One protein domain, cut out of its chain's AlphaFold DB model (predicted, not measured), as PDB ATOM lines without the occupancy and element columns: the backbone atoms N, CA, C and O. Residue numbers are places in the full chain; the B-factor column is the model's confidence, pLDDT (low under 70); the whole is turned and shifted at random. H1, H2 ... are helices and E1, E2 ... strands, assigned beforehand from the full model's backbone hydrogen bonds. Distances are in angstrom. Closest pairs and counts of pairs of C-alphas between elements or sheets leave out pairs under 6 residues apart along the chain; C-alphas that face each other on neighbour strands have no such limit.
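Overview. This is residues 9 to 64 and 76 to 209 of the 210 residues of an uncharacterized protein of bacterium (UniProt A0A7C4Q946). A strongly twisted sheet of five strands is covered by two helices side by side, H1 and H5, while H6 crosses near the end of E3, and H2 and H3 pack farther out on H6 and H5. The long helix H7 runs beside the E4 edge, and its residues 202 to 207 stick out. The 190 printed residues have seven named helices and six named strands, in the order H1 E1 H2 H3 H4 H5 H6 E2 E3 E4 E5 E6 H7. The sheet, in order E1, E2, E3, E6, E4, is antiparallel throughout, and the class is mixed, helices and strands. The whole is compact, with a radius of gyration of the C-alphas of 17.1 A and spans of 48 by 44 by 43 A.

Along the chain. H1, residues 11 to 22, begins at C-alpha 11 (-1.073, -30.329, -55.637). E1 is residues 27 to 33, H2 37 to 45, H3 50 to 58 and H4 76 to 82. H5, residues 95 to 107, is 18.2 A long; H6 is residues 109 to 120. E2 is residues 125 to 132, 22.2 A, and E3 137 to 146, 29.7 A. E4 is residues 157 to 159, E5 162 to 164, and E6 171 to 179, 26.0 A. H7, residues 181 to 207, is 38.5 A long, has a kink of 35 degrees near residue 188, and ends at C-alpha 207 (-1.430, -47.791, -71.199).

Arrangement. The sheet and its helices form two layers, with H1, H5, H6 and H7 on one face. N 33 and O 129 of E1 and E2 are 3.0 A apart, N 128 and O 140 of the hairpin E2 and E3 2.8 A, N 141 and O 176 of E3 and E6 2.8 A, and N 177 and O 158 of E6 and E4 2.8 A, each within hydrogen-bond range. E4 runs on into E5, which pairs with no named strand, at 38 degrees. H1 and H5 touch, the C-alphas of Pro 15 and Arg 99 closest at 4.6 A, at a shallow tilt of 7 degrees, opposite ways. H3 touches residues 101 to 105 of H5, Ile 55 to Glu 104 closest at 6.6 A between C-alphas. H2 only grazes the sheet and touches H6, the C-alphas of Ala 43 and Phe 116 closest at 5.1 A, about perpendicular at 84 degrees. H2 and H3 form a helical hairpin, the C-alphas of Ser 45 and Asn 56 closest at 7.0 A. H7 stands at the sheet's level, only just, at a height of 3.9 A. H4 touches no helix. Every O i to N i+4 pair is within hydrogen-bond range in H2, H4, H5 and H6; the counts are 6 of 8 in H1, 3 of 5 in H3 and 21 of 23 in H7.

Size, cuts and confidence. The C-alphas of Thr 64 and Ser 185 are the two farthest apart, 51.1 A. Residues 65 to 75 are not printed, and C-alphas 64 and 76 are 20.6 A apart across the cut. The link from H4 to H5 is long, and its residues 83 to 88 stand free. The mean pLDDT of the printed part is 86.7; residues 62 to 64, 76 to 91 and 202 to 209 are under 70.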
ATOM      1  N   SER A   9       2.257 -34.978 -59.521       94.88
ATOM      2  CA  SER A   9       2.479 -33.952 -60.549       94.88
ATOM      3  C   SER A   9       1.902 -32.588 -60.152       94.88
ATOM      4  O   SER A   9       2.553 -31.562 -60.335       94.88
ATOM      5  N   LEU A  10       0.699 -32.565 -59.570       96.69
ATOM      6  CA  LEU A  10      -0.016 -31.346 -59.184       96.69
ATOM      7  C   LEU A  10      -0.548 -31.461 -57.752       96.69
ATOM      8  O   LEU A  10      -1.109 -32.492 -57.382       96.69
ATOM      9  N   ALA A  11      -0.471 -30.384 -56.970       97.12
ATOM     10  CA  ALA A  11      -1.073 -30.329 -55.637       97.12
ATOM     11  C   ALA A  11      -2.601 -30.499 -55.657       97.12
ATOM     12  O   ALA A  11      -3.180 -31.017 -54.708       97.12
ATOM     13  N   THR A  12      -3.271 -30.152 -56.755       96.81
ATOM     14  CA  THR A  12      -4.714 -30.390 -56.909       96.81
ATOM     15  C   THR A  12      -5.086 -31.879 -56.945       96.81
ATOM     16  O   THR A  12      -6.252 -32.213 -56.773       96.81
ATOM     17  N   LEU A  13      -4.111 -32.787 -57.106       97.44
ATOM     18  CA  LEU A  13      -4.303 -34.244 -57.052       97.44
ATOM     19  C   LEU A  13      -4.141 -34.835 -55.640       97.44
ATOM     20  O   LEU A  13      -4.241 -36.051 -55.474       97.44
ATOM     21  N   ILE A  14      -3.902 -34.008 -54.616       98.12
ATOM     22  CA  ILE A  14      -3.842 -34.452 -53.214       98.12
ATOM     23  C   ILE A  14      -5.079 -35.277 -52.798       98.12
ATOM     24  O   ILE A  14      -4.878 -36.312 -52.163       98.12
ATOM     25  N   PRO A  15      -6.331 -34.928 -53.168       97.62
ATOM     26  CA  PRO A  15      -7.505 -35.714 -52.780       97.62
ATOM     27  C   PRO A  15      -7.469 -37.144 -53.329       97.62
ATOM     28  O   PRO A  15      -7.709 -38.112 -52.602       97.62
ATOM     29  N   ASP A  16      -7.105 -37.302 -54.603       95.75
ATOM     30  CA  ASP A  16      -6.976 -38.621 -55.224       95.75
ATOM     31  C   ASP A  16      -5.809 -39.409 -54.625       95.75
ATOM     32  O   ASP A  16      -5.924 -40.617 -54.408       95.75
ATOM     33  N   PHE A  17      -4.702 -38.736 -54.303       96.94
ATOM     34  CA  PHE A  17      -3.590 -39.347 -53.587       96.94
ATOM     35  C   PHE A  17      -4.018 -39.872 -52.210       96.94
ATOM     36  O   PHE A  17      -3.744 -41.033 -51.904       96.94
ATOM     37  N   ILE A  18      -4.730 -39.066 -51.413       97.25
ATOM     38  CA  ILE A  18      -5.283 -39.460 -50.107       97.25
ATOM     39  C   ILE A  18      -6.114 -40.730 -50.259       97.25
ATOM     40  O   ILE A  18      -5.873 -41.716 -49.561       97.25
ATOM     41  N   TYR A  19      -7.043 -40.744 -51.217       96.00
ATOM     42  CA  TYR A  19      -7.888 -41.904 -51.470       96.00
ATOM     43  C   TYR A  19      -7.070 -43.152 -51.796       96.00
ATOM     44  O   TYR A  19      -7.262 -44.202 -51.183       96.00
ATOM     45  N   GLN A  20      -6.149 -43.053 -52.756       95.38
ATOM     46  CA  GLN A  20      -5.346 -44.186 -53.206       95.38
ATOM     47  C   GLN A  20      -4.416 -44.714 -52.115       95.38
ATOM     48  O   GLN A  20      -4.251 -45.931 -51.994       95.38
ATOM     49  N   PHE A  21      -3.825 -43.807 -51.337       96.88
ATOM     50  CA  PHE A  21      -2.955 -44.134 -50.223       96.88
ATOM     51  C   PHE A  21      -3.745 -44.852 -49.129       96.88
ATOM     52  O   PHE A  21      -3.441 -46.005 -48.842       96.88
ATOM     53  N   LEU A  22      -4.799 -44.231 -48.588       96.12
ATOM     54  CA  LEU A  22      -5.592 -44.765 -47.470       96.12
ATOM     55  C   LEU A  22      -6.387 -46.027 -47.832       96.12
ATOM     56  O   LEU A  22      -6.649 -46.863 -46.971       96.12
ATOM     57  N   SER A  23      -6.717 -46.211 -49.112       94.25
ATOM     58  CA  SER A  23      -7.361 -47.434 -49.611       94.25
ATOM     59  C   SER A  23      -6.382 -48.594 -49.835       94.25
ATOM     60  O   SER A  23      -6.781 -49.643 -50.343       94.25
ATOM     61  N   ASN A  24      -5.095 -48.432 -49.521       95.12
ATOM     62  CA  ASN A  24      -4.112 -49.495 -49.692       95.12
ATOM     63  C   ASN A  24      -4.328 -50.636 -48.683       95.12
ATOM     64  O   ASN A  24      -4.623 -50.408 -47.513       95.12
ATOM     65  N   ASP A  25      -4.106 -51.878 -49.122       93.94
ATOM     66  CA  ASP A  25      -4.279 -53.075 -48.295       93.94
ATOM     67  C   ASP A  25      -3.319 -53.156 -47.098       93.94
ATOM     68  O   ASP A  25      -3.535 -53.982 -46.213       93.94
ATOM     69  N   LEU A  26      -2.261 -52.348 -47.047       95.50
ATOM     70  CA  LEU A  26      -1.346 -52.278 -45.905       95.50
ATOM     71  C   LEU A  26      -1.868 -51.381 -44.769       95.50
ATOM     72  O   LEU A  26      -1.334 -51.425 -43.659       95.50
ATOM     73  N   ILE A  27      -2.920 -50.602 -45.023       95.69
ATOM     74  CA  ILE A  27      -3.519 -49.663 -44.074       95.69
ATOM     75  C   ILE A  27      -4.761 -50.287 -43.427       95.69
ATOM     76  O   ILE A  27      -5.513 -51.034 -44.059       95.69
ATOM     77  N   ASP A  28      -4.951 -50.024 -42.135       94.00
ATOM     78  CA  ASP A  28      -6.171 -50.368 -41.411       94.00
ATOM     79  C   ASP A  28      -7.259 -49.337 -41.727       94.00
ATOM     80  O   ASP A  28      -7.224 -48.202 -41.261       94.00
ATOM     81  N   GLN A  29      -8.232 -49.749 -42.540       88.31
ATOM     82  CA  GLN A  29      -9.276 -48.867 -43.065       88.31
ATOM     83  C   GLN A  29     -10.368 -48.504 -42.051       88.31
ATOM     84  O   GLN A  29     -11.272 -47.742 -42.377       88.31
ATOM     85  N   ASN A  30     -10.303 -49.038 -40.829       85.56
ATOM     86  CA  ASN A  30     -11.313 -48.791 -39.798       85.56
ATOM     87  C   ASN A  30     -10.991 -47.576 -38.914       85.56
ATOM     88  O   ASN A  30     -11.766 -47.253 -38.008       85.56
ATOM     89  N   ILE A  31      -9.815 -46.963 -39.094       87.31
ATOM     90  CA  ILE A  31      -9.273 -45.960 -38.174       87.31
ATOM     91  C   ILE A  31      -8.589 -44.848 -38.977       87.31
ATOM     92  O   ILE A  31      -7.373 -44.867 -39.171       87.31
ATOM     93  N   PHE A  32      -9.380 -43.862 -39.402       93.19
ATOM     94  CA  PHE A  32      -8.881 -42.589 -39.925       93.19
ATOM     95  C   PHE A  32      -9.459 -41.435 -39.129       93.19
ATOM     96  O   PHE A  32     -10.658 -41.423 -38.873       93.19
ATOM     97  N   THR A  33      -8.628 -40.464 -38.765       94.06
ATOM     98  CA  THR A  33      -9.050 -39.268 -38.026       94.06
ATOM     99  C   THR A  33      -8.537 -38.012 -38.700       94.06
ATOM    100  O   THR A  33      -7.442 -38.036 -39.247       94.06
ATOM    101  N   CYS A  34      -9.288 -36.917 -38.622       94.81
ATOM    102  CA  CYS A  34      -8.862 -35.594 -39.082       94.81
ATOM    103  C   CYS A  34      -9.534 -34.533 -38.205       94.81
ATOM    104  O   CYS A  34     -10.651 -34.103 -38.486       94.81
ATOM    105  N   PHE A  35      -8.905 -34.199 -37.080       91.56
ATOM    106  CA  PHE A  35      -9.529 -33.359 -36.051       91.56
ATOM    107  C   PHE A  35      -9.610 -31.892 -36.477       91.56
ATOM    108  O   PHE A  35     -10.557 -31.199 -36.126       91.56
ATOM    109  N   GLU A  36      -8.677 -31.435 -37.310       94.25
ATOM    110  CA  GLU A  36      -8.605 -30.046 -37.774       94.25
ATOM    111  C   GLU A  36      -9.778 -29.667 -38.701       94.25
ATOM    112  O   GLU A  36      -9.994 -28.491 -38.989       94.25
ATOM    113  N   LEU A  37     -10.590 -30.638 -39.138       93.69
ATOM    114  CA  LEU A  37     -11.862 -30.351 -39.805       93.69
ATOM    115  C   LEU A  37     -12.861 -29.635 -38.885       93.69
ATOM    116  O   LEU A  37     -13.728 -28.925 -39.393       93.69
ATOM    117  N   GLU A  38     -12.737 -29.762 -37.562       90.69
ATOM    118  CA  GLU A  38     -13.512 -28.952 -36.615       90.69
ATOM    119  C   GLU A  38     -13.116 -27.477 -36.673       90.69
ATOM    120  O   GLU A  38     -13.981 -26.606 -36.721       90.69
ATOM    121  N   ASP A  39     -11.820 -27.186 -36.758       91.44
ATOM    122  CA  ASP A  39     -11.336 -25.813 -36.889       91.44
ATOM    123  C   ASP A  39     -11.740 -25.217 -38.248       91.44
ATOM    124  O   ASP A  39     -12.140 -24.052 -38.336       91.44
ATOM    125  N   VAL A  40     -11.711 -26.025 -39.319       93.88
ATOM    126  CA  VAL A  40     -12.258 -25.630 -40.627       93.88
ATOM    127  C   VAL A  40     -13.744 -25.321 -40.508       93.88
ATOM    128  O   VAL A  40     -14.171 -24.262 -40.967       93.88
ATOM    129  N   ARG A  41     -14.525 -26.205 -39.873       91.94
ATOM    130  CA  ARG A  41     -15.962 -26.014 -39.636       91.94
ATOM    131  C   ARG A  41     -16.213 -24.678 -38.954       91.94
ATOM    132  O   ARG A  41     -17.031 -23.892 -39.426       91.94
ATOM    133  N   ASP A  42     -15.501 -24.410 -37.870       90.38
ATOM    134  CA  ASP A  42     -15.692 -23.212 -37.066       90.38
ATOM    135  C   ASP A  42     -15.333 -21.948 -37.866       90.38
ATOM    136  O   ASP A  42     -16.102 -20.979 -37.859       90.38
ATOM    137  N   ALA A  43     -14.250 -21.988 -38.651       92.56
ATOM    138  CA  ALA A  43     -13.835 -20.900 -39.534       92.56
ATOM    139  C   ALA A  43     -14.857 -20.602 -40.645       92.56
ATOM    140  O   ALA A  43     -15.163 -19.435 -40.909       92.56
ATOM    141  N   VAL A  44     -15.420 -21.633 -41.290       92.44
ATOM    142  CA  VAL A  44     -16.364 -21.442 -42.403       92.44
ATOM    143  C   VAL A  44     -17.814 -21.254 -41.956       92.44
ATOM    144  O   VAL A  44     -18.599 -20.672 -42.699       92.44
ATOM    145  N   SER A  45     -18.180 -21.653 -40.734       87.94
ATOM    146  CA  SER A  45     -19.563 -21.580 -40.222       87.94
ATOM    147  C   SER A  45     -20.155 -20.168 -40.225       87.94
ATOM    148  O   SER A  45     -21.367 -19.976 -40.334       87.94
ATOM    149  N   LYS A  46     -19.294 -19.154 -40.122       82.19
ATOM    150  CA  LYS A  46     -19.678 -17.737 -40.123       82.19
ATOM    151  C   LYS A  46     -19.861 -17.189 -41.543       82.19
ATOM    152  O   LYS A  46     -20.418 -16.101 -41.711       82.19
ATOM    153  N   LEU A  47     -19.403 -17.919 -42.559       85.75
ATOM    154  CA  LEU A  47     -19.436 -17.518 -43.957       85.75
ATOM    155  C   LEU A  47     -20.718 -18.020 -44.624       85.75
ATOM    156  O   LEU A  47     -20.928 -19.211 -44.828       85.75
ATOM    157  N   LYS A  48     -21.583 -17.084 -45.013       80.56
ATOM    158  CA  LYS A  48     -22.800 -17.381 -45.781       80.56
ATOM    159  C   LYS A  48     -22.505 -17.319 -47.279       80.56
ATOM    160  O   LYS A  48     -22.939 -16.386 -47.952       80.56
ATOM    161  N   ILE A  49     -21.706 -18.269 -47.758       86.94
ATOM    162  CA  ILE A  49     -21.207 -18.350 -49.138       86.94
ATOM    163  C   ILE A  49     -21.729 -19.648 -49.770       86.94
ATOM    164  O   ILE A  49     -21.613 -20.713 -49.162       86.94
ATOM    165  N   GLU A  50     -22.320 -19.565 -50.967       86.50
ATOM    166  CA  GLU A  50     -22.962 -20.711 -51.640       86.50
ATOM    167  C   GLU A  50     -21.929 -21.761 -52.068       86.50
ATOM    168  O   GLU A  50     -22.172 -22.960 -51.964       86.50
ATOM    169  N   GLU A  51     -20.742 -21.315 -52.470       87.88
ATOM    170  CA  GLU A  51     -19.613 -22.152 -52.869       87.88
ATOM    171  C   GLU A  51     -19.156 -23.104 -51.744       87.88
ATOM    172  O   GLU A  51     -18.628 -24.178 -52.016       87.88
ATOM    173  N   LEU A  52     -19.439 -22.769 -50.477       89.81
ATOM    174  CA  LEU A  52     -19.114 -23.597 -49.309       89.81
ATOM    175  C   LEU A  52     -20.250 -24.543 -48.892       89.81
ATOM    176  O   LEU A  52     -20.138 -25.225 -47.873       89.81
ATOM    177  N   LYS A  53     -21.354 -24.624 -49.647       87.44
ATOM    178  CA  LYS A  53     -22.535 -25.428 -49.282       87.44
ATOM    179  C   LYS A  53     -22.202 -26.895 -49.011       87.44
ATOM    180  O   LYS A  53     -22.704 -27.464 -48.042       87.44
ATOM    181  N   ASN A  54     -21.369 -27.500 -49.853       86.06
ATOM    182  CA  ASN A  54     -20.982 -28.904 -49.726       86.06
ATOM    183  C   ASN A  54     -20.157 -29.155 -48.458       86.06
ATOM    184  O   ASN A  54     -20.444 -30.096 -47.722       86.06
ATOM    185  N   ILE A  55     -19.194 -28.276 -48.171       87.56
ATOM    186  CA  ILE A  55     -18.375 -28.315 -46.952       87.56
ATOM    187  C   ILE A  55     -19.255 -28.130 -45.723       87.56
ATOM    188  O   ILE A  55     -19.181 -28.919 -44.787       87.56
ATOM    189  N   ASN A  56     -20.140 -27.132 -45.749       86.56
ATOM    190  CA  ASN A  56     -21.052 -26.851 -44.649       86.56
ATOM    191  C   ASN A  56     -21.965 -28.050 -44.360       86.56
ATOM    192  O   ASN A  56     -22.168 -28.393 -43.199       86.56
ATOM    193  N   LYS A  57     -22.481 -28.714 -45.407       85.75
ATOM    194  CA  LYS A  57     -23.280 -29.937 -45.263       85.75
ATOM    195  C   LYS A  57     -22.450 -31.076 -44.668       85.75
ATOM    196  O   LYS A  57     -22.902 -31.710 -43.723       85.75
ATOM    197  N   PHE A  58     -21.255 -31.327 -45.200       87.06
ATOM    198  CA  PHE A  58     -20.378 -32.410 -44.745       87.06
ATOM    199  C   PHE A  58     -19.955 -32.241 -43.282       87.06
ATOM    200  O   PHE A  58     -19.996 -33.191 -42.508       87.06
ATOM    201  N   LEU A  59     -19.609 -31.017 -42.880       84.94
ATOM    202  CA  LEU A  59     -19.202 -30.686 -41.513       84.94
ATOM    203  C   LEU A  59     -20.393 -30.471 -40.564       84.94
ATOM    204  O   LEU A  59     -20.198 -30.008 -39.440       84.94
ATOM    205  N   MET A  60     -21.615 -30.796 -41.008       82.62
ATOM    206  CA  MET A  60     -22.859 -30.682 -40.237       82.62
ATOM    207  C   MET A  60     -23.057 -29.290 -39.622       82.62
ATOM    208  O   MET A  60     -23.552 -29.143 -38.504       82.62
ATOM    209  N   ILE A  61     -22.666 -28.246 -40.352       71.94
ATOM    210  CA  ILE A  61     -22.920 -26.863 -39.957       71.94
ATOM    211  C   ILE A  61     -24.414 -26.627 -40.124       71.94
ATOM    212  O   ILE A  61     -24.937 -26.762 -41.232       71.94
ATOM    213  N   GLU A  62     -25.101 -26.303 -39.026       59.88
ATOM    214  CA  GLU A  62     -26.545 -26.062 -39.006       59.88
ATOM    215  C   GLU A  62     -26.923 -24.899 -39.933       59.88
ATOM    216  O   GLU A  62     -27.059 -23.741 -39.535       59.88
ATOM    217  N   ASN A  63     -27.148 -25.215 -41.203       47.72
ATOM    218  CA  ASN A  63     -27.799 -24.322 -42.134       47.72
ATOM    219  C   ASN A  63     -29.299 -24.512 -41.951       47.72
ATOM    220  O   ASN A  63     -29.924 -25.374 -42.572       47.72
ATOM    221  N   THR A  64     -29.912 -23.679 -41.109       39.28
ATOM    222  CA  THR A  64     -31.334 -23.382 -41.279       39.28
ATOM    223  C   THR A  64     -31.540 -22.982 -42.740       39.28
ATOM    224  O   THR A  64     -31.098 -21.907 -43.140       39.28
ATOM    225  N   GLU A  76     -27.000 -40.895 -50.096       52.56
ATOM    226  CA  GLU A  76     -27.731 -41.957 -49.400       52.56
ATOM    227  C   GLU A  76     -26.774 -43.079 -48.979       52.56
ATOM    228  O   GLU A  76     -26.964 -43.698 -47.939       52.56
ATOM    229  N   LYS A  77     -25.685 -43.317 -49.724       54.53
ATOM    230  CA  LYS A  77     -24.608 -44.223 -49.281       54.53
ATOM    231  C   LYS A  77     -23.801 -43.622 -48.133       54.53
ATOM    232  O   LYS A  77     -23.460 -44.356 -47.210       54.53
ATOM    233  N   LEU A  78     -23.538 -42.316 -48.185       53.16
ATOM    234  CA  LEU A  78     -22.889 -41.567 -47.110       53.16
ATOM    235  C   LEU A  78     -23.777 -41.540 -45.851       53.16
ATOM    236  O   LEU A  78     -23.343 -41.974 -44.790       53.16
ATOM    237  N   ASP A  79     -25.049 -41.170 -45.978       48.16
ATOM    238  CA  ASP A  79     -26.035 -41.146 -44.890       48.16
ATOM    239  C   ASP A  79     -26.265 -42.545 -44.293       48.16
ATOM    240  O   ASP A  79     -26.304 -42.694 -43.072       48.16
ATOM    241  N   ASN A  80     -26.323 -43.600 -45.117       51.06
ATOM    242  CA  ASN A  80     -26.408 -44.979 -44.623       51.06
ATOM    243  C   ASN A  80     -25.144 -45.417 -43.863       51.06
ATOM    244  O   ASN A  80     -25.259 -46.220 -42.940       51.06
ATOM    245  N   SER A  81     -23.957 -44.895 -44.197       50.00
ATOM    246  CA  SER A  81     -22.742 -45.132 -43.400       50.00
ATOM    247  C   SER A  81     -22.678 -44.295 -42.117       50.00
ATOM    248  O   SER A  81     -22.077 -44.728 -41.138       50.00
ATOM    249  N   LEU A  82     -23.343 -43.136 -42.086       50.00
ATOM    250  CA  LEU A  82     -23.396 -42.239 -40.929       50.00
ATOM    251  C   LEU A  82     -24.438 -42.669 -39.879       50.00
ATOM    252  O   LEU A  82     -24.275 -42.359 -38.700       50.00
ATOM    253  N   MET A  83     -25.481 -43.419 -40.261       49.19
ATOM    254  CA  MET A  83     -26.502 -43.926 -39.326       49.19
ATOM    255  C   MET A  83     -25.993 -44.998 -38.343       49.19
ATOM    256  O   MET A  83     -26.667 -45.268 -37.349       49.19
ATOM    257  N   GLU A  84     -24.823 -45.598 -38.583       44.22
ATOM    258  CA  GLU A  84     -24.225 -46.618 -37.702       44.22
ATOM    259  C   GLU A  84     -23.215 -46.051 -36.686       44.22
ATOM    260  O   GLU A  84     -22.663 -46.800 -35.875       44.22
ATOM    261  N   ILE A  85     -22.970 -44.737 -36.686       45.78
ATOM    262  CA  ILE A  85     -21.920 -44.128 -35.863       45.78
ATOM    263  C   ILE A  85     -22.489 -43.735 -34.496       45.78
ATOM    264  O   ILE A  85     -23.045 -42.658 -34.288       45.78
ATOM    265  N   ASP A  86     -22.330 -44.660 -33.551       38.16
ATOM    266  CA  ASP A  86     -22.445 -44.438 -32.110       38.16
ATOM    267  C   ASP A  86     -21.626 -43.192 -31.694       38.16
ATOM    268  O   ASP A  86     -20.536 -42.956 -32.223       38.16
ATOM    269  N   ASN A  87     -22.110 -42.418 -30.714       46.38
ATOM    270  CA  ASN A  87     -21.505 -41.164 -30.211       46.38
ATOM    271  C   ASN A  87     -20.036 -41.295 -29.720       46.38
ATOM    272  O   ASN A  87     -19.430 -40.313 -29.296       46.38
ATOM    273  N   GLU A  88     -19.455 -42.494 -29.766       42.91
ATOM    274  CA  GLU A  88     -18.068 -42.824 -29.425       42.91
ATOM    275  C   GLU A  88     -17.074 -42.643 -30.602       42.91
ATOM    276  O   GLU A  88     -15.862 -42.724 -30.398       42.91
ATOM    277  N   TYR A  89     -17.552 -42.364 -31.826       50.03
ATOM    278  CA  TYR A  89     -16.750 -42.375 -33.067       50.03
ATOM    279  C   TYR A  89     -16.787 -41.077 -33.899       50.03
ATOM    280  O   TYR A  89     -16.472 -41.111 -35.087       50.03
ATOM    281  N   TYR A  90     -17.098 -39.931 -33.284       51.81
ATOM    282  CA  TYR A  90     -17.350 -38.616 -33.916       51.81
ATOM    283  C   TYR A  90     -16.257 -38.063 -34.877       51.81
ATOM    284  O   TYR A  90     -16.472 -37.053 -35.536       51.81
ATOM    285  N   HIS A  91     -15.110 -38.734 -35.030       64.44
ATOM    286  CA  HIS A  91     -14.015 -38.323 -35.923       64.44
ATOM    287  C   HIS A  91     -13.477 -39.439 -36.818       64.44
ATOM    288  O   HIS A  91     -12.347 -39.336 -37.296       64.44
ATOM    289  N   ARG A  92     -14.223 -40.534 -37.003       82.25
ATOM    290  CA  ARG A  92     -13.814 -41.584 -37.935       82.25
ATOM    291  C   ARG A  92     -14.301 -41.268 -39.336       82.25
ATOM    292  O   ARG A  92     -15.496 -41.117 -39.546       82.25
ATOM    293  N   TYR A  93     -13.365 -41.228 -40.272       88.81
ATOM    294  CA  TYR A  93     -13.657 -41.030 -41.685       88.81
ATOM    295  C   TYR A  93     -13.331 -42.284 -42.485       88.81
ATOM    296  O   TYR A  93     -12.530 -43.119 -42.073       88.81
ATOM    297  N   THR A  94     -13.916 -42.392 -43.664       90.94
ATOM    298  CA  THR A  94     -13.522 -43.312 -44.725       90.94
ATOM    299  C   THR A  94     -12.548 -42.621 -45.690       90.94
ATOM    300  O   THR A  94     -12.506 -41.388 -45.771       90.94
ATOM    301  N   PRO A  95     -11.788 -43.376 -46.507       92.75
ATOM    302  CA  PRO A  95     -10.955 -42.783 -47.553       92.75
ATOM    303  C   PRO A  95     -11.762 -41.937 -48.548       92.75
ATOM    304  O   PRO A  95     -11.259 -40.941 -49.059       92.75
ATOM    305  N   GLY A  96     -13.009 -42.335 -48.830       90.56
ATOM    306  CA  GLY A  96     -13.903 -41.615 -49.737       90.56
ATOM    307  C   GLY A  96     -14.361 -40.271 -49.173       90.56
ATOM    308  O   GLY A  96     -14.356 -39.279 -49.896       90.56
ATOM    309  N   GLU A  97     -14.687 -40.218 -47.883       91.38
ATOM    310  CA  GLU A  97     -15.035 -38.974 -47.187       91.38
ATOM    311  C   GLU A  97     -13.856 -38.008 -47.126       91.38
ATOM    312  O   GLU A  97     -14.015 -36.831 -47.446       91.38
ATOM    313  N   LEU A  98     -12.659 -38.508 -46.795       95.31
ATOM    314  CA  LEU A  98     -11.444 -37.694 -46.790       95.31
ATOM    315  C   LEU A  98     -11.107 -37.181 -48.193       95.31
ATOM    316  O   LEU A  98     -10.788 -36.008 -48.347       95.31
ATOM    317  N   ARG A  99     -11.244 -38.013 -49.233       96.25
ATOM    318  CA  ARG A  99     -11.113 -37.562 -50.627       96.25
ATOM    319  C   ARG A  99     -12.066 -36.408 -50.918       96.25
ATOM    320  O   ARG A  99     -11.631 -35.373 -51.404       96.25
ATOM    321  N   PHE A 100     -13.348 -36.591 -50.613       93.62
ATOM    322  CA  PHE A 100     -14.382 -35.604 -50.895       93.62
ATOM    323  C   PHE A 100     -14.116 -34.271 -50.189       93.62
ATOM    324  O   PHE A 100     -14.072 -33.231 -50.841       93.62
ATOM    325  N   ILE A 101     -13.890 -34.281 -48.873       94.88
ATOM    326  CA  ILE A 101     -13.718 -33.027 -48.132       94.88
ATOM    327  C   ILE A 101     -12.435 -32.296 -48.540       94.88
ATOM    328  O   ILE A 101     -12.447 -31.075 -48.653       94.88
ATOM    329  N   PHE A 102     -11.347 -33.015 -48.840       97.62
ATOM    330  CA  PHE A 102     -10.126 -32.389 -49.351       97.62
ATOM    331  C   PHE A 102     -10.293 -31.834 -50.770       97.62
ATOM    332  O   PHE A 102      -9.699 -30.802 -51.081       97.62
ATOM    333  N   GLU A 103     -11.095 -32.478 -51.621       97.06
ATOM    334  CA  GLU A 103     -11.454 -31.965 -52.948       97.06
ATOM    335  C   GLU A 103     -12.220 -30.642 -52.828       97.06
ATOM    336  O   GLU A 103     -11.832 -29.645 -53.436       97.06
ATOM    337  N   GLU A 104     -13.231 -30.585 -51.960       96.44
ATOM    338  CA  GLU A 104     -13.983 -29.353 -51.713       96.44
ATOM    339  C   GLU A 104     -13.116 -28.248 -51.090       96.44
ATOM    340  O   GLU A 104     -13.252 -27.081 -51.467       96.44
ATOM    341  N   ILE A 105     -12.201 -28.601 -50.177       97.25
ATOM    342  CA  ILE A 105     -11.250 -27.651 -49.585       97.25
ATOM    343  C   ILE A 105     -10.324 -27.075 -50.656       97.25
ATOM    344  O   ILE A 105     -10.139 -25.864 -50.704       97.25
ATOM    345  N   ILE A 106      -9.769 -27.913 -51.535       97.31
ATOM    346  CA  ILE A 106      -8.898 -27.461 -52.626       97.31
ATOM    347  C   ILE A 106      -9.655 -26.557 -53.601       97.31
ATOM    348  O   ILE A 106      -9.145 -25.496 -53.962       97.31
ATOM    349  N   ASN A 107     -10.879 -26.928 -53.979       96.25
ATOM    350  CA  ASN A 107     -11.699 -26.146 -54.906       96.25
ATOM    351  C   ASN A 107     -12.045 -24.751 -54.363       96.25
ATOM    352  O   ASN A 107     -12.254 -23.824 -55.141       96.25
ATOM    353  N   ASN A 108     -12.075 -24.594 -53.037       96.88
ATOM    354  CA  ASN A 108     -12.440 -23.356 -52.351       96.88
ATOM    355  C   ASN A 108     -11.293 -22.784 -51.502       96.88
ATOM    356  O   ASN A 108     -11.532 -22.030 -50.551       96.88
ATOM    357  N   ILE A 109     -10.044 -23.143 -51.822       97.62
ATOM    358  CA  ILE A 109      -8.915 -22.945 -50.909       97.62
ATOM    359  C   ILE A 109      -8.680 -21.482 -50.545       97.62
ATOM    360  O   ILE A 109      -8.397 -21.200 -49.389       97.62
ATOM    361  N   ASP A 110      -8.845 -20.547 -51.484       96.50
ATOM    362  CA  ASP A 110      -8.608 -19.123 -51.220       96.50
ATOM    363  C   ASP A 110      -9.568 -18.587 -50.143       96.50
ATOM    364  O   ASP A 110      -9.161 -17.849 -49.250       96.50
ATOM    365  N   ILE A 111     -10.833 -19.019 -50.175       96.31
ATOM    366  CA  ILE A 111     -11.850 -18.607 -49.201       96.31
ATOM    367  C   ILE A 111     -11.573 -19.257 -47.843       96.31
ATOM    368  O   ILE A 111     -11.583 -18.583 -46.813       96.31
ATOM    369  N   ILE A 112     -11.336 -20.569 -47.836       96.56
ATOM    370  CA  ILE A 112     -11.182 -21.352 -46.603       96.56
ATOM    371  C   ILE A 112      -9.890 -20.982 -45.889       96.56
ATOM    372  O   ILE A 112      -9.900 -20.793 -44.674       96.56
ATOM    373  N   TYR A 113      -8.791 -20.846 -46.631       96.94
ATOM    374  CA  TYR A 113      -7.500 -20.454 -46.085       96.94
ATOM    375  C   TYR A 113      -7.587 -19.087 -45.407       96.94
ATOM    376  O   TYR A 113      -7.189 -18.963 -44.251       96.94
ATOM    377  N   ASP A 114      -8.155 -18.081 -46.078       95.56
ATOM    378  CA  ASP A 114      -8.294 -16.742 -45.508       95.56
ATOM    379  C   ASP A 114      -9.206 -16.747 -44.275       95.56
ATOM    380  O   ASP A 114      -8.885 -16.123 -43.262       95.56
ATOM    381  N   ALA A 115     -10.323 -17.476 -44.321       95.44
ATOM    382  CA  ALA A 115     -11.229 -17.622 -43.184       95.44
ATOM    383  C   ALA A 115     -10.523 -18.238 -41.970       95.44
ATOM    384  O   ALA A 115     -10.548 -17.676 -40.874       95.44
ATOM    385  N   PHE A 116      -9.840 -19.360 -42.189       96.19
ATOM    386  CA  PHE A 116      -9.104 -20.091 -41.166       96.19
ATOM    387  C   PHE A 116      -7.964 -19.256 -40.585       96.19
ATOM    388  O   PHE A 116      -7.812 -19.163 -39.365       96.19
ATOM    389  N   LYS A 117      -7.180 -18.602 -41.448       95.00
ATOM    390  CA  LYS A 117      -6.051 -17.754 -41.056       95.00
ATOM    391  C   LYS A 117      -6.511 -16.551 -40.239       95.00
ATOM    392  O   LYS A 117      -5.842 -16.194 -39.271       95.00
ATOM    393  N   ASN A 118      -7.642 -15.944 -40.594       94.06
ATOM    394  CA  ASN A 118      -8.217 -14.821 -39.851       94.06
ATOM    395  C   ASN A 118      -8.759 -15.240 -38.477       94.06
ATOM    396  O   ASN A 118      -8.644 -14.468 -37.528       94.06
ATOM    397  N   GLU A 119      -9.334 -16.438 -38.366       93.12
ATOM    398  CA  GLU A 119      -9.878 -16.953 -37.104       93.12
ATOM    399  C   GLU A 119      -8.767 -17.427 -36.149       93.12
ATOM    400  O   GLU A 119      -8.777 -17.089 -34.967       93.12
ATOM    401  N   THR A 120      -7.787 -18.184 -36.654       92.88
ATOM    402  CA  THR A 120      -6.780 -18.877 -35.826       92.88
ATOM    403  C   THR A 120      -5.433 -18.153 -35.750       92.88
ATOM    404  O   THR A 120      -4.643 -18.393 -34.838       92.88
ATOM    405  N   GLY A 121      -5.127 -17.285 -36.719       93.19
ATOM    406  CA  GLY A 121      -3.792 -16.712 -36.928       93.19
ATOM    407  C   GLY A 121      -2.774 -17.680 -37.553       93.19
ATOM    408  O   GLY A 121      -1.646 -17.279 -37.866       93.19
ATOM    409  N   LEU A 122      -3.143 -18.942 -37.781       93.19
ATOM    410  CA  LEU A 122      -2.260 -20.016 -38.240       93.19
ATOM    411  C   LEU A 122      -2.546 -20.411 -39.692       93.19
ATOM    412  O   LEU A 122      -3.612 -20.134 -40.232       93.19
ATOM    413  N   ASN A 123      -1.559 -21.030 -40.340       95.25
ATOM    414  CA  ASN A 123      -1.745 -21.602 -41.674       95.25
ATOM    415  C   ASN A 123      -2.629 -22.848 -41.584       95.25
ATOM    416  O   ASN A 123      -2.511 -23.617 -40.628       95.25
ATOM    417  N   LEU A 124      -3.490 -23.054 -42.583       97.12
ATOM    418  CA  LEU A 124      -4.360 -24.225 -42.628       97.12
ATOM    419  C   LEU A 124      -3.510 -25.494 -42.753       97.12
ATOM    420  O   LEU A 124      -2.840 -25.709 -43.761       97.12
ATOM    421  N   THR A 125      -3.558 -26.331 -41.723       97.19
ATOM    422  CA  THR A 125      -2.850 -27.610 -41.660       97.19
ATOM    423  C   THR A 125      -3.852 -28.679 -41.271       97.19
ATOM    424  O   THR A 125      -4.511 -28.543 -40.249       97.19
ATOM    425  N   LEU A 126      -3.981 -29.720 -42.088       97.81
ATOM    426  CA  LEU A 126      -4.911 -30.823 -41.866       97.81
ATOM    427  C   LEU A 126      -4.120 -32.102 -41.636       97.81
ATOM    428  O   LEU A 126      -3.260 -32.452 -42.453       97.81
ATOM    429  N   ASN A 127      -4.403 -32.797 -40.538       96.75
ATOM    430  CA  ASN A 127      -3.688 -34.001 -40.160       96.75
ATOM    431  C   ASN A 127      -4.602 -35.227 -40.225       96.75
ATOM    432  O   ASN A 127      -5.500 -35.407 -39.407       96.75
ATOM    433  N   ILE A 128      -4.306 -36.122 -41.163       97.88
ATOM    434  CA  ILE A 128      -4.953 -37.423 -41.248       97.88
ATOM    435  C   ILE A 128      -4.153 -38.433 -40.425       97.88
ATOM    436  O   ILE A 128      -3.121 -38.941 -40.873       97.88
ATOM    437  N   GLY A 129      -4.663 -38.763 -39.244       97.25
ATOM    438  CA  GLY A 129      -4.164 -39.864 -38.424       97.25
ATOM    439  C   GLY A 129      -4.633 -41.208 -38.974       97.25
ATOM    440  O   GLY A 129      -5.810 -41.375 -39.297       97.25
ATOM    441  N   PHE A 130      -3.720 -42.171 -39.093       95.94
ATOM    442  CA  PHE A 130      -4.029 -43.511 -39.586       95.94
ATOM    443  C   PHE A 130      -3.121 -44.579 -38.971       95.94
ATOM    444  O   PHE A 130      -2.089 -44.300 -38.351       95.94
ATOM    445  N   LYS A 131      -3.504 -45.839 -39.176       95.44
ATOM    446  CA  LYS A 131      -2.786 -47.000 -38.658       95.44
ATOM    447  C   LYS A 131      -2.509 -48.016 -39.759       95.44
ATOM    448  O   LYS A 131      -3.346 -48.273 -40.618       95.44
ATOM    449  N   PHE A 132      -1.329 -48.616 -39.733       95.25
ATOM    450  CA  PHE A 132      -0.970 -49.750 -40.578       95.25
ATOM    451  C   PHE A 132      -1.461 -51.063 -39.955       95.25
ATOM    452  O   PHE A 132      -1.592 -51.186 -38.734       95.25
ATOM    453  N   LYS A 133      -1.671 -52.101 -40.774       92.19
ATOM    454  CA  LYS A 133      -2.115 -53.424 -40.283       92.19
ATOM    455  C   LYS A 133      -1.130 -54.099 -39.316       92.19
ATOM    456  O   LYS A 133      -1.522 -55.001 -38.581       92.19
ATOM    457  N   ASP A 134       0.130 -53.672 -39.288       88.31
ATOM    458  CA  ASP A 134       1.151 -54.138 -38.341       88.31
ATOM    459  C   ASP A 134       1.156 -53.367 -37.002       88.31
ATOM    460  O   ASP A 134       2.011 -53.600 -36.147       88.31
ATOM    461  N   ASN A 135       0.153 -52.512 -36.792       89.69
ATOM    462  CA  ASN A 135      -0.055 -51.636 -35.645       89.69
ATOM    463  C   ASN A 135       0.880 -50.429 -35.519       89.69
ATOM    464  O   ASN A 135       0.895 -49.800 -34.461       89.69
ATOM    465  N   LEU A 136       1.619 -50.067 -36.565       94.31
ATOM    466  CA  LEU A 136       2.300 -48.777 -36.596       94.31
ATOM    467  C   LEU A 136       1.300 -47.645 -36.856       94.31
ATOM    468  O   LEU A 136       0.435 -47.758 -37.719       94.31
ATOM    469  N   GLU A 137       1.438 -46.543 -36.129       94.88
ATOM    470  CA  GLU A 137       0.617 -45.340 -36.307       94.88
ATOM    471  C   GLU A 137       1.425 -44.262 -37.019       94.88
ATOM    472  O   GLU A 137       2.631 -44.127 -36.799       94.88
ATOM    473  N   ALA A 138       0.781 -43.512 -37.899       95.50
ATOM    474  CA  ALA A 138       1.398 -42.406 -38.607       95.50
ATOM    475  C   ALA A 138       0.353 -41.339 -38.917       95.50
ATOM    476  O   ALA A 138      -0.852 -41.549 -38.795       95.50
ATOM    477  N   ASN A 139       0.852 -40.186 -39.325       96.44
ATOM    478  CA  ASN A 139       0.045 -39.037 -39.687       96.44
ATOM    479  C   ASN A 139       0.432 -38.610 -41.096       96.44
ATOM    480  O   ASN A 139       1.626 -38.491 -41.387       96.44
ATOM    481  N   MET A 140      -0.552 -38.373 -41.955       97.88
ATOM    482  CA  MET A 140      -0.376 -37.661 -43.216       97.88
ATOM    483  C   MET A 140      -0.800 -36.215 -42.984       97.88
ATOM    484  O   MET A 140      -1.959 -35.952 -42.687       97.88
ATOM    485  N   ILE A 141       0.136 -35.286 -43.124       98.00
ATOM    486  CA  ILE A 141      -0.091 -33.868 -42.892       98.00
ATOM    487  C   ILE A 141      -0.118 -33.153 -44.233       98.00
ATOM    488  O   ILE A 141       0.790 -33.324 -45.049       98.00
ATOM    489  N   ILE A 142      -1.161 -32.354 -44.438       98.25
ATOM    490  CA  ILE A 142      -1.338 -31.482 -45.588       98.25
ATOM    491  C   ILE A 142      -1.343 -30.048 -45.067       98.25
ATOM    492  O   ILE A 142      -2.255 -29.634 -44.357       98.25
ATOM    493  N   GLU A 143      -0.319 -29.288 -45.426       97.38
ATOM    494  CA  GLU A 143      -0.214 -27.869 -45.104       97.38
ATOM    495  C   GLU A 143      -0.537 -27.038 -46.335       97.38
ATOM    496  O   GLU A 143       0.033 -27.268 -47.403       97.38
ATOM    497  N   PHE A 144      -1.380 -26.029 -46.161       97.62
ATOM    498  CA  PHE A 144      -1.616 -24.970 -47.130       97.62
ATOM    499  C   PHE A 144      -0.960 -23.692 -46.625       97.62
ATOM    500  O   PHE A 144      -1.053 -23.362 -45.444       97.62
ATOM    501  N   MET A 145      -0.285 -22.966 -47.510       96.06
ATOM    502  CA  MET A 145       0.445 -21.753 -47.159       96.06
ATOM    503  C   MET A 145       0.331 -20.701 -48.246       96.06
ATOM    504  O   MET A 145       0.159 -21.015 -49.424       96.06
ATOM    505  N   ASN A 146       0.508 -19.440 -47.866       95.31
ATOM    506  CA  ASN A 146       0.684 -18.383 -48.845       95.31
ATOM    507  C   ASN A 146       2.018 -18.578 -49.593       95.31
ATOM    508  O   ASN A 146       3.051 -18.822 -48.976       95.31
ATOM    509  N   LYS A 147       2.027 -18.421 -50.920       94.19
ATOM    510  CA  LYS A 147       3.214 -18.636 -51.771       94.19
ATOM    511  C   LYS A 147       4.429 -17.765 -51.432       94.19
ATOM    512  O   LYS A 147       5.529 -18.046 -51.901       94.19
ATOM    513  N   TYR A 148       4.228 -16.667 -50.702       91.69
ATOM    514  CA  TYR A 148       5.306 -15.778 -50.264       91.69
ATOM    515  C   TYR A 148       5.935 -16.217 -48.936       91.69
ATOM    516  O   TYR A 148       6.934 -15.636 -48.511       91.69
ATOM    517  N   GLU A 149       5.362 -17.224 -48.283       89.81
ATOM    518  CA  GLU A 149       5.900 -17.840 -47.080       89.81
ATOM    519  C   GLU A 149       6.802 -19.025 -47.441       89.81
ATOM    520  O   GLU A 149       6.692 -19.641 -48.502       89.81
ATOM    521  N   THR A 150       7.727 -19.347 -46.543       84.56
ATOM    522  CA  THR A 150       8.636 -20.483 -46.701       84.56
ATOM    523  C   THR A 150       8.247 -21.591 -45.745       84.56
ATOM    524  O   THR A 150       8.142 -21.351 -44.543       84.56
ATOM    525  N   PHE A 151       8.117 -22.805 -46.267       84.81
ATOM    526  CA  PHE A 151       7.959 -23.992 -45.442       84.81
ATOM    527  C   PHE A 151       9.120 -24.153 -44.456       84.81
ATOM    528  O   PHE A 151      10.291 -24.013 -44.823       84.81
ATOM    529  N   GLU A 152       8.800 -24.514 -43.215       85.69
ATOM    530  CA  GLU A 152       9.816 -24.881 -42.231       85.69
ATOM    531  C   GLU A 152      10.539 -26.167 -42.639       85.69
ATOM    532  O   GLU A 152       9.978 -27.055 -43.290       85.69
ATOM    533  N   HIS A 153      11.805 -26.286 -42.245       83.06
ATOM    534  CA  HIS A 153      12.568 -27.503 -42.481       83.06
ATOM    535  C   HIS A 153      12.088 -28.629 -41.557       83.06
ATOM    536  O   HIS A 153      12.068 -28.465 -40.340       83.06
ATOM    537  N   LEU A 154      11.743 -29.787 -42.127       86.88
ATOM    538  CA  LEU A 154      11.271 -30.950 -41.373       86.88
ATOM    539  C   LEU A 154      12.345 -32.036 -41.339       86.88
ATOM    540  O   LEU A 154      12.517 -32.749 -42.317       86.88
ATOM    541  N   GLU A 155      13.048 -32.206 -40.221       75.62
ATOM    542  CA  GLU A 155      14.122 -33.213 -40.122       75.62
ATOM    543  C   GLU A 155      13.591 -34.659 -40.108       75.62
ATOM    544  O   GLU A 155      14.241 -35.575 -40.614       75.62
ATOM    545  N   ASN A 156      12.378 -34.856 -39.580       82.25
ATOM    546  CA  ASN A 156      11.857 -36.163 -39.174       82.25
ATOM    547  C   ASN A 156      10.539 -36.517 -39.878       82.25
ATOM    548  O   ASN A 156       9.580 -36.950 -39.243       82.25
ATOM    549  N   ALA A 157      10.485 -36.314 -41.193       92.19
ATOM    550  CA  ALA A 157       9.301 -36.586 -42.000       92.19
ATOM    551  C   ALA A 157       9.656 -37.242 -43.342       92.19
ATOM    552  O   ALA A 157      10.736 -37.015 -43.893       92.19
ATOM    553  N   PHE A 158       8.730 -38.034 -43.885       93.56
ATOM    554  CA  PHE A 158       8.762 -38.408 -45.300       93.56
ATOM    555  C   PHE A 158       7.986 -37.352 -46.080       93.56
ATOM    556  O   PHE A 158       6.761 -37.313 -46.015       93.56
ATOM    557  N   ILE A 159       8.686 -36.468 -46.782       94.25
ATOM    558  CA  ILE A 159       8.042 -35.427 -47.589       94.25
ATOM    559  C   ILE A 159       7.598 -36.050 -48.910       94.25
ATOM    560  O   ILE A 159       8.414 -36.675 -49.586       94.25
ATOM    561  N   LEU A 160       6.327 -35.870 -49.272       94.69
ATOM    562  CA  LEU A 160       5.805 -36.245 -50.582       94.69
ATOM    563  C   LEU A 160       6.323 -35.241 -51.620       94.69
ATOM    564  O   LEU A 160       5.993 -34.057 -51.528       94.69
ATOM    565  N   PRO A 161       7.120 -35.669 -52.612       93.62
ATOM    566  CA  PRO A 161       7.521 -34.790 -53.698       93.62
ATOM    567  C   PRO A 161       6.299 -34.378 -54.530       93.62
ATOM    568  O   PRO A 161       5.583 -35.240 -55.043       93.62
ATOM    569  N   ILE A 162       6.078 -33.070 -54.682       94.75
ATOM    570  CA  ILE A 162       5.046 -32.503 -55.559       94.75
ATOM    571  C   ILE A 162       5.738 -31.602 -56.584       94.75
ATOM    572  O   ILE A 162       6.421 -30.653 -56.199       94.75
ATOM    573  N   GLU A 163       5.596 -31.901 -57.875       94.50
ATOM    574  CA  GLU A 163       6.274 -31.153 -58.945       94.50
ATOM    575  C   GLU A 163       5.738 -29.723 -59.051       94.50
ATOM    576  O   GLU A 163       6.509 -28.760 -59.061       94.50
ATOM    577  N   ASN A 164       4.412 -29.582 -59.080       95.69
ATOM    578  CA  ASN A 164       3.727 -28.303 -58.991       95.69
ATOM    579  C   ASN A 164       2.907 -28.231 -57.701       95.69
ATOM    580  O   ASN A 164       1.804 -28.772 -57.609       95.69
ATOM    581  N   TYR A 165       3.451 -27.534 -56.711       96.19
ATOM    582  CA  TYR A 165       2.845 -27.381 -55.393       96.19
ATOM    583  C   TYR A 165       1.769 -26.281 -55.313       96.19
ATOM    584  O   TYR A 165       1.235 -26.047 -54.233       96.19
ATOM    585  N   PHE A 166       1.446 -25.579 -56.406       97.44
ATOM    586  CA  PHE A 166       0.389 -24.562 -56.403       97.44
ATOM    587  C   PHE A 166      -1.000 -25.206 -56.409       97.44
ATOM    588  O   PHE A 166      -1.288 -26.080 -57.227       97.44
ATOM    589  N   VAL A 167      -1.858 -24.740 -55.504       96.62
ATOM    590  CA  VAL A 167      -3.284 -25.100 -55.439       96.62
ATOM    591  C   VAL A 167      -4.132 -23.983 -56.049       96.62
ATOM    592  O   VAL A 167      -5.058 -24.256 -56.804       96.62
ATOM    593  N   SER A 168      -3.765 -22.729 -55.774       96.62
ATOM    594  CA  SER A 168      -4.319 -21.521 -56.390       96.62
ATOM    595  C   SER A 168      -3.194 -20.557 -56.782       96.62
ATOM    596  O   SER A 168      -2.009 -20.851 -56.602       96.62
ATOM    597  N   ASP A 169      -3.545 -19.370 -57.282       94.81
ATOM    598  CA  ASP A 169      -2.569 -18.322 -57.601       94.81
ATOM    599  C   ASP A 169      -1.751 -17.875 -56.386       94.81
ATOM    600  O   ASP A 169      -0.628 -17.393 -56.557       94.81
ATOM    601  N   ASN A 170      -2.299 -17.984 -55.174       95.81
ATOM    602  CA  ASN A 170      -1.674 -17.479 -53.950       95.81
ATOM    603  C   ASN A 170      -1.387 -18.566 -52.919       95.81
ATOM    604  O   ASN A 170      -0.578 -18.309 -52.025       95.81
ATOM    605  N   ILE A 171      -1.999 -19.743 -53.048       98.00
ATOM    606  CA  ILE A 171      -1.868 -20.828 -52.083       98.00
ATOM    607  C   ILE A 171      -1.077 -21.989 -52.674       98.00
ATOM    608  O   ILE A 171      -1.341 -22.475 -53.776       98.00
ATOM    609  N   ILE A 172      -0.106 -22.442 -51.893       97.69
ATOM    610  CA  ILE A 172       0.715 -23.617 -52.154       97.69
ATOM    611  C   ILE A 172       0.416 -24.694 -51.118       97.69
ATOM    612  O   ILE A 172      -0.011 -24.374 -50.010       97.69
ATOM    613  N   ALA A 173       0.668 -25.955 -51.459       97.81
ATOM    614  CA  ALA A 173       0.505 -27.073 -50.543       97.81
ATOM    615  C   ALA A 173       1.767 -27.926 -50.410       97.81
ATOM    616  O   ALA A 173       2.527 -28.122 -51.361       97.81
ATOM    617  N   ARG A 174       1.954 -28.484 -49.216       96.69
ATOM    618  CA  ARG A 174       2.963 -29.495 -48.904       96.69
ATOM    619  C   ARG A 174       2.282 -30.681 -48.245       96.69
ATOM    620  O   ARG A 174       1.462 -30.502 -47.352       96.69
ATOM    621  N   VAL A 175       2.674 -31.886 -48.652       97.19
ATOM    622  CA  VAL A 175       2.249 -33.125 -47.994       97.19
ATOM    623  C   VAL A 175       3.461 -33.844 -47.425       97.19
ATOM    624  O   VAL A 175       4.495 -33.965 -48.086       97.19
ATOM    625  N   TYR A 176       3.356 -34.325 -46.193       96.62
ATOM    626  CA  TYR A 176       4.394 -35.135 -45.570       96.62
ATOM    627  C   TYR A 176       3.816 -36.107 -44.548       96.62
ATOM    628  O   TYR A 176       2.714 -35.926 -44.040       96.62
ATOM    629  N   PHE A 177       4.587 -37.140 -44.228       96.12
ATOM    630  CA  PHE A 177       4.227 -38.120 -43.216       96.12
ATOM    631  C   PHE A 177       5.087 -37.935 -41.974       96.12
ATOM    632  O   PHE A 177       6.319 -38.009 -42.062       96.12
ATOM    633  N   SER A 178       4.446 -37.732 -40.824       94.06
ATOM    634  CA  SER A 178       5.116 -37.820 -39.525       94.06
ATOM    635  C   SER A 178       4.924 -39.211 -38.923       94.06
ATOM    636  O   SER A 178       3.915 -39.885 -39.152       94.06
ATOM    637  N   TYR A 179       5.944 -39.673 -38.206       90.75
ATOM    638  CA  TYR A 179       6.041 -41.046 -37.726       90.75
ATOM    639  C   TYR A 179       6.940 -41.132 -36.488       90.75
ATOM    640  O   TYR A 179       7.712 -40.220 -36.187       90.75
ATOM    641  N   ILE A 180       6.865 -42.263 -35.786       90.12
ATOM    642  CA  ILE A 180       7.696 -42.561 -34.615       90.12
ATOM    643  C   ILE A 180       9.098 -42.989 -35.082       90.12
ATOM    644  O   ILE A 180       9.257 -44.035 -35.722       90.12
ATOM    645  N   GLN A 181      10.123 -42.187 -34.778       88.56
ATOM    646  CA  GLN A 181      11.471 -42.332 -35.347       88.56
ATOM    647  C   GLN A 181      12.115 -43.701 -35.109       88.56
ATOM    648  O   GLN A 181      12.817 -44.214 -35.980       88.56
ATOM    649  N   GLU A 182      11.851 -44.321 -33.962       92.06
ATOM    650  CA  GLU A 182      12.399 -45.619 -33.564       92.06
ATOM    651  C   GLU A 182      12.049 -46.739 -34.554       92.06
ATOM    652  O   GLU A 182      12.748 -47.750 -34.625       92.06
ATOM    653  N   ASN A 183      10.985 -46.564 -35.344       90.50
ATOM    654  CA  ASN A 183      10.532 -47.526 -36.345       90.50
ATOM    655  C   ASN A 183      10.820 -47.079 -37.792       90.50
ATOM    656  O   ASN A 183      10.229 -47.644 -38.713       90.50
ATOM    657  N   PHE A 184      11.725 -46.117 -38.022       91.12
ATOM    658  CA  PHE A 184      12.025 -45.542 -39.347       91.12
ATOM    659  C   PHE A 184      12.101 -46.578 -40.479       91.12
ATOM    660  O   PHE A 184      11.356 -46.480 -41.450       91.12
ATOM    661  N   SER A 185      12.940 -47.612 -40.341       91.25
ATOM    662  CA  SER A 185      13.132 -48.614 -41.400       91.25
ATOM    663  C   SER A 185      11.870 -49.422 -41.718       91.25
ATOM    664  O   SER A 185      11.728 -49.923 -42.832       91.25
ATOM    665  N   LYS A 186      10.942 -49.567 -40.761       93.50
ATOM    666  CA  LYS A 186       9.651 -50.222 -41.009       93.50
ATOM    667  C   LYS A 186       8.735 -49.308 -41.813       93.50
ATOM    668  O   LYS A 186       8.209 -49.752 -42.829       93.50
ATOM    669  N   TYR A 187       8.606 -48.044 -41.404       93.62
ATOM    670  CA  TYR A 187       7.826 -47.054 -42.149       93.62
ATOM    671  C   TYR A 187       8.351 -46.889 -43.572       93.62
ATOM    672  O   TYR A 187       7.572 -46.966 -44.511       93.62
ATOM    673  N   GLU A 188       9.666 -46.742 -43.745       92.88
ATOM    674  CA  GLU A 188      10.298 -46.618 -45.063       92.88
ATOM    675  C   GLU A 188       9.947 -47.803 -45.972       92.88
ATOM    676  O   GLU A 188       9.554 -47.615 -47.123       92.88
ATOM    677  N   ASN A 189      10.027 -49.031 -45.452       92.75
ATOM    678  CA  ASN A 189       9.672 -50.229 -46.208       92.75
ATOM    679  C   ASN A 189       8.180 -50.250 -46.590       92.75
ATOM    680  O   ASN A 189       7.844 -50.499 -47.746       92.75
ATOM    681  N   ILE A 190       7.285 -49.960 -45.642       94.00
ATOM    682  CA  ILE A 190       5.837 -49.967 -45.889       94.00
ATOM    683  C   ILE A 190       5.450 -48.872 -46.889       94.00
ATOM    684  O   ILE A 190       4.735 -49.153 -47.848       94.00
ATOM    685  N   PHE A 191       5.952 -47.648 -46.713       94.31
ATOM    686  CA  PHE A 191       5.699 -46.545 -47.635       94.31
ATOM    687  C   PHE A 191       6.156 -46.889 -49.053       94.31
ATOM    688  O   PHE A 191       5.375 -46.727 -49.987       94.31
ATOM    689  N   ASN A 192       7.361 -47.440 -49.226       91.75
ATOM    690  CA  ASN A 192       7.839 -47.861 -50.545       91.75
ATOM    691  C   ASN A 192       6.935 -48.931 -51.180       91.75
ATOM    692  O   ASN A 192       6.589 -48.805 -52.351       91.75
ATOM    693  N   GLN A 193       6.465 -49.921 -50.413       93.12
ATOM    694  CA  GLN A 193       5.508 -50.916 -50.918       93.12
ATOM    695  C   GLN A 193       4.184 -50.282 -51.367       93.12
ATOM    696  O   GLN A 193       3.649 -50.645 -52.416       93.12
ATOM    697  N   ILE A 194       3.652 -49.327 -50.599       94.38
ATOM    698  CA  ILE A 194       2.429 -48.600 -50.966       94.38
ATOM    699  C   ILE A 194       2.652 -47.813 -52.261       94.38
ATOM    700  O   ILE A 194       1.840 -47.902 -53.184       94.38
ATOM    701  N   PHE A 195       3.758 -47.076 -52.352       93.19
ATOM    702  CA  PHE A 195       4.076 -46.239 -53.505       93.19
ATOM    703  C   PHE A 195       4.344 -47.044 -54.776       93.19
ATOM    704  O   PHE A 195       3.878 -46.651 -55.845       93.19
ATOM    705  N   ASP A 196       4.978 -48.211 -54.677       90.56
ATOM    706  CA  ASP A 196       5.135 -49.123 -55.812       90.56
ATOM    707  C   ASP A 196       3.770 -49.590 -56.352       90.56
ATOM    708  O   ASP A 196       3.552 -49.614 -57.566       90.56
ATOM    709  N   ILE A 197       2.808 -49.896 -55.472       89.50
ATOM    710  CA  ILE A 197       1.439 -50.273 -55.869       89.50
ATOM    711  C   ILE A 197       0.722 -49.106 -56.559       89.50
ATOM    712  O   ILE A 197       0.063 -49.310 -57.582       89.50
ATOM    713  N   ILE A 198       0.834 -47.897 -56.007       89.06
ATOM    714  CA  ILE A 198       0.223 -46.688 -56.574       89.06
ATOM    715  C   ILE A 198       0.798 -46.415 -57.974       89.06
ATOM    716  O   ILE A 198       0.040 -46.307 -58.939       89.06
ATOM    717  N   ASN A 199       2.126 -46.425 -58.125       85.62
ATOM    718  CA  ASN A 199       2.803 -46.243 -59.413       85.62
ATOM    719  C   ASN A 199       2.356 -47.265 -60.472       85.62
ATOM    720  O   ASN A 199       2.133 -46.918 -61.633       85.62
ATOM    721  N   LEU A 200       2.191 -48.537 -60.091       77.44
ATOM    722  CA  LEU A 200       1.715 -49.579 -61.006       77.44
ATOM    723  C   LEU A 200       0.285 -49.325 -61.500       77.44
ATOM    724  O   LEU A 200      -0.028 -49.664 -62.645       77.44
ATOM    725  N   LYS A 201      -0.589 -48.754 -60.663       71.94
ATOM    726  CA  LYS A 201      -1.954 -48.381 -61.064       71.94
ATOM    727  C   LYS A 201      -1.937 -47.224 -62.064       71.94
ATOM    728  O   LYS A 201      -2.647 -47.304 -63.064       71.94
ATOM    729  N   HIS A 202      -1.090 -46.217 -61.846       65.94
ATOM    730  CA  HIS A 202      -0.925 -45.096 -62.777       65.94
ATOM    731  C   HIS A 202      -0.446 -45.559 -64.161       65.94
ATOM    732  O   HIS A 202      -1.135 -45.330 -65.153       65.94
ATOM    733  N   ASN A 203       0.631 -46.348 -64.223       62.00
ATOM    734  CA  ASN A 203       1.177 -46.843 -65.495       62.00
ATOM    735  C   ASN A 203       0.187 -47.707 -66.300       62.00
ATOM    736  O   ASN A 203       0.212 -47.712 -67.531       62.00
ATOM    737  N   LYS A 204      -0.694 -48.459 -65.623       60.41
ATOM    738  CA  LYS A 204      -1.738 -49.242 -66.300       60.41
ATOM    739  C   LYS A 204      -2.816 -48.356 -66.920       60.41
ATOM    740  O   LYS A 204      -3.255 -48.651 -68.030       60.41
ATOM    741  N   ASN A 205      -3.220 -47.287 -66.240       56.47
ATOM    742  CA  ASN A 205      -4.234 -46.367 -66.755       56.47
ATOM    743  C   ASN A 205      -3.727 -45.599 -67.986       56.47
ATOM    744  O   ASN A 205      -4.466 -45.484 -68.962       56.47
ATOM    745  N   ASP A 206      -2.452 -45.205 -68.004       53.28
ATOM    746  CA  ASP A 206      -1.833 -44.538 -69.161       53.28
ATOM    747  C   ASP A 206      -1.689 -45.477 -70.375       53.28
ATOM    748  O   ASP A 206      -1.781 -45.056 -71.528       53.28
ATOM    749  N   SER A 207      -1.513 -46.780 -70.133       48.59
ATOM    750  CA  SER A 207      -1.430 -47.791 -71.199       48.59
ATOM    751  C   SER A 207      -2.775 -48.159 -71.837       48.59
ATOM    752  O   SER A 207      -2.788 -48.741 -72.915       48.59
ATOM    753  N   LEU A 208      -3.898 -47.828 -71.188       47.72
ATOM    754  CA  LEU A 208      -5.257 -48.083 -71.689       47.72
ATOM    755  C   LEU A 208      -5.852 -46.887 -72.452       47.72
ATOM    756  O   LEU A 208      -6.949 -47.001 -72.996       47.72
ATOM    757  N   GLN A 209      -5.148 -45.752 -72.485       44.28
ATOM    758  CA  GLN A 209      -5.540 -44.543 -73.219       44.28
ATOM    759  C   GLN A 209      -4.787 -44.358 -74.552       44.28
ATOM    760  O   GLN A 209      -5.006 -43.357 -75.233       44.28
TER     761      GLN A 209